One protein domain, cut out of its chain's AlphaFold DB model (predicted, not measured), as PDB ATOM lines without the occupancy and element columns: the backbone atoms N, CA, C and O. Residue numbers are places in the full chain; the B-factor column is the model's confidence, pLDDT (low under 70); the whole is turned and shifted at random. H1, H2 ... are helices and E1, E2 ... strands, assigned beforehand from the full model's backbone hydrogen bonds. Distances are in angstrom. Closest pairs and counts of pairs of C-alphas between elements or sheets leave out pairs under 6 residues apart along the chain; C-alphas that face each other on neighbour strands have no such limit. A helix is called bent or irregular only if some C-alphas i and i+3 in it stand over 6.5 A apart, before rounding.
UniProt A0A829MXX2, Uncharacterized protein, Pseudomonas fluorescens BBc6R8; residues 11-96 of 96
ATOM      1  N   ALA A  11     -20.036 -60.331  51.790       65.25
ATOM      2  CA  ALA A  11     -19.606 -61.723  51.815       65.25
ATOM      3  C   ALA A  11     -20.096 -62.472  50.574       65.25
ATOM      4  O   ALA A  11     -21.215 -62.263  50.091       65.25
ATOM      5  N   LYS A  12     -19.243 -63.364  50.062       62.84
ATOM      6  CA  LYS A  12     -19.547 -64.249  48.935       62.84
ATOM      7  C   LYS A  12     -20.259 -65.508  49.430       62.84
ATOM      8  O   LYS A  12     -19.756 -66.214  50.298       62.84
ATOM      9  N   PHE A  13     -21.391 -65.824  48.814       65.50
ATOM     10  CA  PHE A  13     -22.178 -67.032  49.044       65.50
ATOM     11  C   PHE A  13     -22.456 -67.709  47.698       65.50
ATOM     12  O   PHE A  13     -23.427 -67.386  47.011       65.50
ATOM     13  N   GLY A  14     -21.583 -68.629  47.285       72.00
ATOM     14  CA  GLY A  14     -21.682 -69.268  45.969       72.00
ATOM     15  C   GLY A  14     -21.523 -68.254  44.830       72.00
ATOM     16  O   GLY A  14     -20.470 -67.627  44.704       72.00
ATOM     17  N   SER A  15     -22.570 -68.091  44.017       69.44
ATOM     18  CA  SER A  15     -22.630 -67.166  42.874       69.44
ATOM     19  C   SER A  15     -23.194 -65.775  43.210       69.44
ATOM     20  O   SER A  15     -23.525 -65.020  42.299       69.44
ATOM     21  N   VAL A  16     -23.324 -65.431  44.499       57.75
ATOM     22  CA  VAL A  16     -23.943 -64.176  44.959       57.75
ATOM     23  C   VAL A  16     -23.062 -63.481  46.001       57.75
ATOM     24  O   VAL A  16     -22.494 -64.134  46.875       57.75
ATOM     25  N   ILE A  17     -22.982 -62.149  45.945       61.56
ATOM     26  CA  ILE A  17     -22.389 -61.284  46.980       61.56
ATOM     27  C   ILE A  17     -23.530 -60.664  47.804       61.56
ATOM     28  O   ILE A  17     -24.514 -60.200  47.231       61.56
ATOM     29  N   ARG A  18     -23.431 -60.654  49.141       66.88
ATOM     30  CA  ARG A  18     -24.454 -60.080  50.039       66.88
ATOM     31  C   ARG A  18     -23.836 -59.155  51.083       66.88
ATOM     32  O   ARG A  18     -22.761 -59.458  51.589       66.88
ATOM     33  N   SER A  19     -24.544 -58.079  51.433       65.50
ATOM     34  CA  SER A  19     -24.220 -57.266  52.613       65.50
ATOM     35  C   SER A  19     -24.581 -58.038  53.885       65.50
ATOM     36  O   SER A  19     -25.637 -58.670  53.958       65.50
ATOM     37  N   LEU A  20     -23.694 -58.002  54.875       63.41
ATOM     38  CA  LEU A  20     -23.868 -58.601  56.200       63.41
ATOM     39  C   LEU A  20     -24.562 -57.649  57.193       63.41
ATOM     40  O   LEU A  20     -24.825 -58.036  58.332       63.41
ATOM     41  N   ALA A  21     -24.864 -56.408  56.793       56.22
ATOM     42  CA  ALA A  21     -25.519 -55.438  57.664       56.22
ATOM     43  C   ALA A  21     -27.042 -55.649  57.700       56.22
ATOM     44  O   ALA A  21     -27.769 -55.130  56.860       56.22
ATOM     45  N   GLY A  22     -27.517 -56.363  58.724       51.59
ATOM     46  CA  GLY A  22     -28.927 -56.384  59.127       51.59
ATOM     47  C   GLY A  22     -29.822 -57.258  58.244       51.59
ATOM     48  O   GLY A  22     -30.005 -57.028  57.054       51.59
ATOM     49  N   SER A  23     -30.430 -58.260  58.866       52.28
ATOM     50  CA  SER A  23     -31.138 -59.404  58.280       52.28
ATOM     51  C   SER A  23     -32.384 -59.128  57.415       52.28
ATOM     52  O   SER A  23     -33.123 -60.069  57.148       52.28
ATOM     53  N   GLU A  24     -32.645 -57.906  56.936       50.28
ATOM     54  CA  GLU A  24     -33.895 -57.596  56.209       50.28
ATOM     55  C   GLU A  24     -33.773 -56.674  54.982       50.28
ATOM     56  O   GLU A  24     -34.764 -56.483  54.275       50.28
ATOM     57  N   ARG A  25     -32.595 -56.128  54.639       49.78
ATOM     58  CA  ARG A  25     -32.458 -55.268  53.444       49.78
ATOM     59  C   ARG A  25     -31.381 -55.767  52.488       49.78
ATOM     60  O   ARG A  25     -30.189 -55.639  52.739       49.78
ATOM     61  N   LYS A  26     -31.809 -56.283  51.327       54.00
ATOM     62  CA  LYS A  26     -30.922 -56.486  50.173       54.00
ATOM     63  C   LYS A  26     -30.495 -55.117  49.640       54.00
ATOM     64  O   LYS A  26     -31.317 -54.394  49.086       54.00
ATOM     65  N   VAL A  27     -29.225 -54.767  49.821       54.69
ATOM     66  CA  VAL A  27     -28.665 -53.489  49.349       54.69
ATOM     67  C   VAL A  27     -28.275 -53.568  47.866       54.69
ATOM     68  O   VAL A  27     -28.491 -52.611  47.129       54.69
ATOM     69  N   ALA A  28     -27.757 -54.714  47.416       55.50
ATOM     70  CA  ALA A  28     -27.428 -55.001  46.020       55.50
ATOM     71  C   ALA A  28     -27.417 -56.522  45.772       55.50
ATOM     72  O   ALA A  28     -27.210 -57.295  46.710       55.50
ATOM     73  N   ASP A  29     -27.639 -56.942  44.524       62.72
ATOM     74  CA  ASP A  29     -27.524 -58.331  44.059       62.72
ATOM     75  C   ASP A  29     -26.717 -58.335  42.755       62.72
ATOM     76  O   ASP A  29     -27.069 -57.637  41.802       62.72
ATOM     77  N   VAL A  30     -25.613 -59.080  42.729       64.88
ATOM     78  CA  VAL A  30     -24.730 -59.197  41.563       64.88
ATOM     79  C   VAL A  30     -24.819 -60.628  41.070       64.88
ATOM     80  O   VAL A  30     -24.383 -61.553  41.756       64.88
ATOM     81  N   ARG A  31     -25.377 -60.818  39.872       71.44
ATOM     82  CA  ARG A  31     -25.393 -62.134  39.231       71.44
ATOM     83  C   ARG A  31     -24.034 -62.427  38.614       71.44
ATOM     84  O   ARG A  31     -23.598 -61.733  37.702       71.44
ATOM     85  N   ILE A  32     -23.410 -63.505  39.070       74.44
ATOM     86  CA  ILE A  32     -22.166 -64.028  38.504       74.44
ATOM     87  C   ILE A  32     -22.534 -65.071  37.441       74.44
ATOM     88  O   ILE A  32     -22.697 -66.247  37.760       74.44
ATOM     89  N   ILE A  33     -22.764 -64.626  36.203       80.81
ATOM     90  CA  ILE A  33     -23.156 -65.500  35.074       80.81
ATOM     91  C   ILE A  33     -21.972 -65.745  34.131       80.81
ATOM     92  O   ILE A  33     -21.863 -66.814  33.537       80.81
ATOM     93  N   ASP A  34     -21.067 -64.780  34.033       79.94
ATOM     94  CA  ASP A  34     -19.912 -64.784  33.146       79.94
ATOM     95  C   ASP A  34     -18.654 -64.271  33.870       79.94
ATOM     96  O   ASP A  34     -18.651 -63.976  35.073       79.94
ATOM     97  N   SER A  35     -17.545 -64.211  33.132       76.56
ATOM     98  CA  SER A  35     -16.259 -63.723  33.633       76.56
ATOM     99  C   SER A  35     -16.319 -62.259  34.076       76.56
ATOM    100  O   SER A  35     -15.674 -61.900  35.063       76.56
ATOM    101  N   GLU A  36     -17.114 -61.430  33.401       73.75
ATOM    102  CA  GLU A  36     -17.316 -60.023  33.748       73.75
ATOM    103  C   GLU A  36     -18.057 -59.883  35.085       73.75
ATOM    104  O   GLU A  36     -17.602 -59.174  35.985       73.75
ATOM    105  N   GLY A  37     -19.137 -60.641  35.284       75.50
ATOM    106  CA  GLY A  37     -19.866 -60.707  36.548       75.50
ATOM    107  C   GLY A  37     -18.988 -61.178  37.707       75.50
ATOM    108  O   GLY A  37     -19.091 -60.655  38.819       75.50
ATOM    109  N   GLN A  38     -18.069 -62.118  37.458       70.12
ATOM    110  CA  GLN A  38     -17.109 -62.566  38.470       70.12
ATOM    111  C   GLN A  38     -16.070 -61.485  38.811       70.12
ATOM    112  O   GLN A  38     -15.741 -61.327  39.991       70.12
ATOM    113  N   ALA A  39     -15.581 -60.728  37.825       71.75
ATOM    114  CA  ALA A  39     -14.676 -59.600  38.052       71.75
ATOM    115  C   ALA A  39     -15.361 -58.479  38.852       71.75
ATOM    116  O   ALA A  39     -14.814 -58.009  39.850       71.75
ATOM    117  N   ASN A  40     -16.597 -58.132  38.489       73.00
ATOM    118  CA  ASN A  40     -17.398 -57.124  39.183       73.00
ATOM    119  C   ASN A  40     -17.699 -57.523  40.634       73.00
ATOM    120  O   ASN A  40     -17.572 -56.704  41.543       73.00
ATOM    121  N   ALA A  41     -18.033 -58.793  40.880       72.50
ATOM    122  CA  ALA A  41     -18.233 -59.314  42.231       72.50
ATOM    123  C   ALA A  41     -16.961 -59.217  43.091       72.50
ATOM    124  O   ALA A  41     -17.041 -58.833  44.256       72.50
ATOM    125  N   ASN A  42     -15.793 -59.534  42.520       71.19
ATOM    126  CA  ASN A  42     -14.511 -59.417  43.220       71.19
ATOM    127  C   ASN A  42     -14.164 -57.952  43.528       71.19
ATOM    128  O   ASN A  42     -13.700 -57.659  44.626       71.19
ATOM    129  N   LEU A  43     -14.427 -57.035  42.592       75.75
ATOM    130  CA  LEU A  43     -14.196 -55.604  42.788       75.75
ATOM    131  C   LEU A  43     -15.074 -55.034  43.910       75.75
ATOM    132  O   LEU A  43     -14.579 -54.315  44.772       75.75
ATOM    133  N   ILE A  44     -16.363 -55.388  43.931       78.06
ATOM    134  CA  ILE A  44     -17.293 -54.966  44.990       78.06
ATOM    135  C   ILE A  44     -16.866 -55.536  46.343       78.06
ATOM    136  O   ILE A  44     -16.908 -54.823  47.344       78.06
ATOM    137  N   ALA A  45     -16.430 -56.799  46.375       73.56
ATOM    138  CA  ALA A  45     -15.941 -57.427  47.598       73.56
ATOM    139  C   ALA A  45     -14.706 -56.714  48.167       73.56
ATOM    140  O   ALA A  45     -14.628 -56.575  49.378       73.56
ATOM    141  N   ALA A  46     -13.795 -56.242  47.309       76.44
ATOM    142  CA  ALA A  46     -12.568 -55.545  47.702       76.44
ATOM    143  C   ALA A  46     -12.755 -54.043  47.992       76.44
ATOM    144  O   ALA A  46     -11.812 -53.368  48.407       76.44
ATOM    145  N   ALA A  47     -13.942 -53.481  47.734       82.12
ATOM    146  CA  ALA A  47     -14.194 -52.049  47.892       82.12
ATOM    147  C   ALA A  47     -13.909 -51.513  49.315       82.12
ATOM    148  O   ALA A  47     -13.336 -50.422  49.413       82.12
ATOM    149  N   PRO A  48     -14.239 -52.227  50.414       78.25
ATOM    150  CA  PRO A  48     -13.899 -51.781  51.766       78.25
ATOM    151  C   PRO A  48     -12.387 -51.681  52.009       78.25
ATOM    152  O   PRO A  48     -11.915 -50.679  52.547       78.25
ATOM    153  N   GLU A  49     -11.613 -52.685  51.595       77.38
ATOM    154  CA  GLU A  49     -10.158 -52.702  51.747       77.38
ATOM    155  C   GLU A  49      -9.494 -51.627  50.881       77.38
ATOM    156  O   GLU A  49      -8.587 -50.936  51.348       77.38
ATOM    157  N   LEU A  50      -9.977 -51.432  49.648       78.50
ATOM    158  CA  LEU A  50      -9.508 -50.360  48.769       78.50
ATOM    159  C   LEU A  50      -9.753 -48.983  49.397       78.50
ATOM    160  O   LEU A  50      -8.837 -48.167  49.440       78.50
ATOM    161  N   MET A  51     -10.943 -48.743  49.954       79.56
ATOM    162  CA  MET A  51     -11.247 -47.504  50.675       79.56
ATOM    163  C   MET A  51     -10.285 -47.280  51.852       79.56
ATOM    164  O   MET A  51      -9.739 -46.187  52.002       79.56
ATOM    165  N   ALA A  52     -10.033 -48.312  52.664       76.75
ATOM    166  CA  ALA A  52      -9.128 -48.213  53.808       76.75
ATOM    167  C   ALA A  52      -7.686 -47.870  53.390       76.75
ATOM    168  O   ALA A  52      -7.019 -47.071  54.052       76.75
ATOM    169  N   VAL A  53      -7.209 -48.441  52.277       80.69
ATOM    170  CA  VAL A  53      -5.888 -48.126  51.714       80.69
ATOM    171  C   VAL A  53      -5.829 -46.684  51.221       80.69
ATOM    172  O   VAL A  53      -4.871 -45.986  51.544       80.69
ATOM    173  N   LEU A  54      -6.851 -46.205  50.504       84.12
ATOM    174  CA  LEU A  54      -6.904 -44.814  50.043       84.12
ATOM    175  C   LEU A  54      -6.899 -43.827  51.228       84.12
ATOM    176  O   LEU A  54      -6.122 -42.879  51.243       84.12
ATOM    177  N   GLN A  55      -7.668 -44.093  52.284       79.44
ATOM    178  CA  GLN A  55      -7.656 -43.274  53.508       79.44
ATOM    179  C   GLN A  55      -6.311 -43.321  54.257       79.44
ATOM    180  O   GLN A  55      -5.904 -42.363  54.917       79.44
ATOM    181  N   ALA A  56      -5.597 -44.449  54.216       77.50
ATOM    182  CA  ALA A  56      -4.243 -44.527  54.758       77.50
ATOM    183  C   ALA A  56      -3.255 -43.714  53.912       77.50
ATOM    184  O   ALA A  56      -2.422 -42.999  54.469       77.50
ATOM    185  N   PHE A  57      -3.381 -43.782  52.588       80.25
ATOM    186  CA  PHE A  57      -2.532 -43.046  51.661       80.25
ATOM    187  C   PHE A  57      -2.735 -41.532  51.769       80.25
ATOM    188  O   PHE A  57      -1.744 -40.813  51.784       80.25
ATOM    189  N   GLU A  58      -3.967 -41.045  51.949       77.69
ATOM    190  CA  GLU A  58      -4.251 -39.628  52.243       77.69
ATOM    191  C   GLU A  58      -3.402 -39.120  53.415       77.69
ATOM    192  O   GLU A  58      -2.630 -38.171  53.263       77.69
ATOM    193  N   ARG A  59      -3.459 -39.822  54.553       74.88
ATOM    194  CA  ARG A  59      -2.714 -39.463  55.768       74.88
ATOM    195  C   ARG A  59      -1.201 -39.463  55.564       74.88
ATOM    196  O   ARG A  59      -0.509 -38.651  56.165       74.88
ATOM    197  N   ILE A  60      -0.684 -40.379  54.743       71.81
ATOM    198  CA  ILE A  60       0.747 -40.444  54.418       71.81
ATOM    199  C   ILE A  60       1.126 -39.307  53.470       71.81
ATOM    200  O   ILE A  60       2.157 -38.671  53.669       71.81
ATOM    201  N   SER A  61       0.292 -39.032  52.467       70.38
ATOM    202  CA  SER A  61       0.539 -37.999  51.461       70.38
ATOM    203  C   SER A  61       0.672 -36.613  52.096       70.38
ATOM    204  O   SER A  61       1.586 -35.878  51.740       70.38
ATOM    205  N   ASP A  62      -0.129 -36.310  53.119       66.75
ATOM    206  CA  ASP A  62      -0.041 -35.052  53.869       66.75
ATOM    207  C   ASP A  62       1.276 -34.895  54.646       66.75
ATOM    208  O   ASP A  62       1.712 -33.777  54.908       66.75
ATOM    209  N   ILE A  63       1.922 -36.008  55.010       65.62
ATOM    210  CA  ILE A  63       3.208 -36.015  55.725       65.62
ATOM    211  C   ILE A  63       4.384 -35.959  54.743       65.62
ATOM    212  O   ILE A  63       5.411 -35.355  55.046       65.62
ATOM    213  N   TRP A  64       4.260 -36.633  53.597       64.62
ATOM    214  CA  TRP A  64       5.376 -36.907  52.691       64.62
ATOM    215  C   TRP A  64       5.489 -35.968  51.492       64.62
ATOM    216  O   TRP A  64       6.577 -35.898  50.929       64.62
ATOM    217  N   LEU A  65       4.426 -35.263  51.083       65.25
ATOM    218  CA  LEU A  65       4.512 -34.288  49.990       65.25
ATOM    219  C   LEU A  65       5.367 -33.094  50.445       65.25
ATOM    220  O   LEU A  65       4.911 -32.294  51.267       65.25
ATOM    221  N   PRO A  66       6.614 -32.955  49.954       62.31
ATOM    222  CA  PRO A  66       7.460 -31.854  50.364       62.31
ATOM    223  C   PRO A  66       6.890 -30.565  49.772       62.31
ATOM    224  O   PRO A  66       6.650 -30.475  48.572       62.31
ATOM    225  N   ALA A  67       6.726 -29.535  50.603       58.56
ATOM    226  CA  ALA A  67       6.303 -28.209  50.149       58.56
ATOM    227  C   ALA A  67       7.346 -27.508  49.251       58.56
ATOM    228  O   ALA A  67       7.071 -26.445  48.701       58.56
ATOM    229  N   ILE A  68       8.557 -28.069  49.144       57.91
ATOM    230  CA  ILE A  68       9.693 -27.503  48.417       57.91
ATOM    231  C   ILE A  68      10.343 -28.629  47.609       57.91
ATOM    232  O   ILE A  68      10.905 -29.560  48.186       57.91
ATOM    233  N   THR A  69      10.276 -28.531  46.284       62.91
ATOM    234  CA  THR A  69      10.948 -29.438  45.342       62.91
ATOM    235  C   THR A  69      11.896 -28.637  44.453       62.91
ATOM    236  O   THR A  69      11.652 -27.461  44.192       62.91
ATOM    237  N   SER A  70      12.997 -29.245  44.008       67.88
ATOM    238  CA  SER A  70      13.823 -28.668  42.940       67.88
ATOM    239  C   SER A  70      13.084 -28.747  41.594       67.88
ATOM    240  O   SER A  70      12.217 -29.607  41.427       67.88
ATOM    241  N   GLU A  71      13.455 -27.894  40.628       71.06
ATOM    242  CA  GLU A  71      12.895 -27.891  39.256       71.06
ATOM    243  C   GLU A  71      12.944 -29.284  38.593       71.06
ATOM    244  O   GLU A  71      12.062 -29.647  37.819       71.06
ATOM    245  N   GLU A  72      13.938 -30.104  38.944       72.25
ATOM    246  CA  GLU A  72      14.127 -31.469  38.431       72.25
ATOM    247  C   GLU A  72      12.991 -32.440  38.813       72.25
ATOM    248  O   GLU A  72      12.722 -33.387  38.078       72.25
ATOM    249  N   HIS A  73      12.276 -32.180  39.913       69.00
ATOM    250  CA  HIS A  73      11.228 -33.062  40.449       69.00
ATOM    251  C   HIS A  73       9.818 -32.443  40.414       69.00
ATOM    252  O   HIS A  73       8.874 -33.012  40.969       69.00
ATOM    253  N   GLU A  74       9.627 -31.302  39.741       74.06
ATOM    254  CA  GLU A  74       8.317 -30.631  39.647       74.06
ATOM    255  C   GLU A  74       7.238 -31.510  39.000       74.06
ATOM    256  O   GLU A  74       6.092 -31.525  39.453       74.06
ATOM    257  N   GLY A  75       7.594 -32.286  37.971       74.12
ATOM    258  CA  GLY A  75       6.653 -33.186  37.297       74.12
ATOM    259  C   GLY A  75       6.162 -34.324  38.198       74.12
ATOM    260  O   GLY A  75       4.979 -34.663  38.190       74.12
ATOM    261  N   GLU A  76       7.052 -34.884  39.019       74.44
ATOM    262  CA  GLU A  76       6.724 -35.946  39.979       74.44
ATOM    263  C   GLU A  76       5.830 -35.412  41.102       74.44
ATOM    264  O   GLU A  76       4.861 -36.062  41.496       74.44
ATOM    265  N   MET A  77       6.098 -34.189  41.566       74.69
ATOM    266  CA  MET A  77       5.268 -33.494  42.545       74.69
ATOM    267  C   MET A  77       3.864 -33.202  41.998       74.69
ATOM    268  O   MET A  77       2.874 -33.530  42.656       74.69
ATOM    269  N   GLN A  78       3.749 -32.683  40.772       77.69
ATOM    270  CA  GLN A  78       2.450 -32.484  40.116       77.69
ATOM    271  C   GLN A  78       1.685 -33.803  39.951       77.69
ATOM    272  O   GLN A  78       0.488 -33.854  40.241       77.69
ATOM    273  N   ALA A  79       2.366 -34.880  39.548       77.69
ATOM    274  CA  ALA A  79       1.760 -36.203  39.426       77.69
ATOM    275  C   ALA A  79       1.255 -36.733  40.779       77.69
ATOM    276  O   ALA A  79       0.145 -37.261  40.855       77.69
ATOM    277  N   LEU A  80       2.018 -36.544  41.860       78.44
ATOM    278  CA  LEU A  80       1.609 -36.924  43.215       78.44
ATOM    279  C   LEU A  80       0.414 -36.101  43.715       78.44
ATOM    280  O   LEU A  80      -0.514 -36.664  44.299       78.44
ATOM    281  N   HIS A  81       0.384 -34.791  43.452       77.88
ATOM    282  CA  HIS A  81      -0.774 -33.957  43.778       77.88
ATOM    283  C   HIS A  81      -2.020 -34.362  42.990       77.88
ATOM    284  O   HIS A  81      -3.106 -34.433  43.568       77.88
ATOM    285  N   GLN A  82      -1.877 -34.665  41.698       79.94
ATOM    286  CA  GLN A  82      -2.995 -35.140  40.888       79.94
ATOM    287  C   GLN A  82      -3.507 -36.490  41.401       79.94
ATOM    288  O   GLN A  82      -4.708 -36.638  41.616       79.94
ATOM    289  N   ALA A  83      -2.610 -37.430  41.708       80.19
ATOM    290  CA  ALA A  83      -2.973 -38.720  42.291       80.19
ATOM    291  C   ALA A  83      -3.705 -38.567  43.639       80.19
ATOM    292  O   ALA A  83      -4.688 -39.266  43.889       80.19
ATOM    293  N   ARG A  84      -3.284 -37.617  44.493       81.81
ATOM    294  CA  ARG A  84      -3.991 -37.278  45.742       81.81
ATOM    295  C   ARG A  84      -5.404 -36.760  45.464       81.81
ATOM    296  O   ARG A  84      -6.346 -37.202  46.117       81.81
ATOM    297  N   ASN A  85      -5.569 -35.857  44.499       81.69
ATOM    298  CA  ASN A  85      -6.881 -35.305  44.144       81.69
ATOM    299  C   ASN A  85      -7.825 -36.379  43.585       81.69
ATOM    300  O   ASN A  85      -8.984 -36.448  43.997       81.69
ATOM    301  N   ASP A  86      -7.328 -37.246  42.702       79.25
ATOM    302  CA  ASP A  86      -8.103 -38.347  42.121       79.25
ATOM    303  C   ASP A  86      -8.544 -39.343  43.200       79.25
ATOM    304  O   ASP A  86      -9.694 -39.793  43.221       79.25
ATOM    305  N   MET A  87      -7.658 -39.637  44.153       83.06
ATOM    306  CA  MET A  87      -7.982 -40.447  45.322       83.06
ATOM    307  C   MET A  87      -9.067 -39.800  46.189       83.06
ATOM    308  O   MET A  87     -10.027 -40.478  46.551       83.06
ATOM    309  N   LEU A  88      -8.947 -38.511  46.522       76.62
ATOM    310  CA  LEU A  88      -9.957 -37.805  47.317       76.62
ATOM    311  C   LEU A  88     -11.321 -37.809  46.615       76.62
ATOM    312  O   LEU A  88     -12.345 -38.034  47.259       76.62
ATOM    313  N   ALA A  89     -11.338 -37.638  45.291       73.25
ATOM    314  CA  ALA A  89     -12.552 -37.742  44.490       73.25
ATOM    315  C   ALA A  89     -13.147 -39.161  44.520       73.25
ATOM    316  O   ALA A  89     -14.364 -39.314  44.632       73.25
ATOM    317  N   ALA A  90     -12.310 -40.202  44.459       74.69
ATOM    318  CA  ALA A  90     -12.749 -41.590  44.569       74.69
ATOM    319  C   ALA A  90     -13.326 -41.909  45.959       74.69
ATOM    320  O   ALA A  90     -14.389 -42.525  46.042       74.69
ATOM    321  N   ILE A  91     -12.676 -41.443  47.034       73.31
ATOM    322  CA  ILE A  91     -13.185 -41.555  48.408       73.31
ATOM    323  C   ILE A  91     -14.539 -40.853  48.508       73.31
ATOM    324  O   ILE A  91     -15.514 -41.487  48.897       73.31
ATOM    325  N   ALA A  92     -14.626 -39.584  48.094       68.88
ATOM    326  CA  ALA A  92     -15.859 -38.803  48.147       68.88
ATOM    327  C   ALA A  92     -16.994 -39.460  47.351       68.88
ATOM    328  O   ALA A  92     -18.118 -39.534  47.829       68.88
ATOM    329  N   LYS A  93     -16.709 -40.004  46.162       67.19
ATOM    330  CA  LYS A  93     -17.700 -40.734  45.357       67.19
ATOM    331  C   LYS A  93     -18.211 -41.998  46.050       67.19
ATOM    332  O   LYS A  93     -19.353 -42.386  45.828       67.19
ATOM    333  N   ALA A  94     -17.363 -42.668  46.824       64.44
ATOM    334  CA  ALA A  94     -17.715 -43.903  47.510       64.44
ATOM    335  C   ALA A  94     -18.312 -43.682  48.914       64.44
ATOM    336  O   ALA A  94     -18.899 -44.619  49.454       64.44
ATOM    337  N   THR A  95     -18.194 -42.479  49.493       62.34
ATOM    338  CA  THR A  95     -18.755 -42.131  50.813       62.34
ATOM    339  C   THR A  95     -19.920 -41.141  50.787       62.34
ATOM    340  O   THR A  95     -20.621 -41.051  51.796       62.34
ATOM    341  N   ALA A  96     -20.134 -40.409  49.688       50.38
ATOM    342  CA  ALA A  96     -21.301 -39.549  49.491       50.38
ATOM    343  C   ALA A  96     -22.587 -40.371  49.377       50.38
ATOM    344  O   ALA A  96     -23.628 -39.871  49.864       50.38
TER     345      ALA A  96
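What this domain is: This is residues 11 to 96 of the 96 residues of an uncharacterized protein of Pseudomonas fluorescens BBc6R8 (UniProt A0A829MXX2). A sharply bent helix, H1, joins a small head to a helical hairpin. At the head, the two-strand hairpin E1 and E2 packs on its first arm, H1a; its second arm, H1b, pairs with H2, and the turn end of that hairpin sticks out at residues 70 to 76. The printed part has 86 residues, with two named strands and two named helices that follow along the chain as E1, E2, H1, H2; the sheet, order E1 - E2, is antiparallel and the class is mostly helix. It is only just extended, close to loose, with a radius of gyration of the C-alphas of 18.3 A and spans of 55 by 29 by 17 A.

Where its parts are: E1 is residues 11 to 13, beginning at C-alpha 11 (-19.606, -61.723, 51.815), and E2 is residues 16 to 19. H1, residues 35 to 64, was assigned as one helix by its hydrogen bonds but is bent: C-alphas 45 and 48 are 7.3 A apart. Its arms are H1a, residues 35 to 45, 15.3 A long, and H1b, residues 48 to 64, 24.4 A long. H2, residues 71 to 95, is 36.6 A long and ends at C-alpha 95 (-18.755, -42.131, 50.813); it is irregular, with C-alphas 72 and 75 7.8 A apart.

How they stand to each other: E1 and E2 form an antiparallel hairpin, with N 11 and O 18 2.9 A apart, within hydrogen-bond range. The closest C-alphas of E2 and H1a, Ile 17 and Ala 41, are 6.6 A apart. H1a and H1b stand at a steep tilt of 59 degrees. H1b and H2, a helical hairpin, run opposite ways at a steep tilt of 36 degrees, only just past shallow. H2 touches H1b with residues 84 to 91 alone, closest at the C-alphas of Leu 54 and Met 87, 6.5 A. H1a and H2 are apart. Every O i to N i+4 pair is within range in H1a, 11 of 13 in H1b and 19 of 21 in H2.

The domain as a whole: The C-alphas farthest apart, Glu 24 and Glu 71, are 58.0 A apart. The printed part has no cut; the link from E2 to H1 is long, at 15 residues. Mean pLDDT of the printed part is 70.4, and 34 residues are under 70, among them 15 to 30 and 62 to 70.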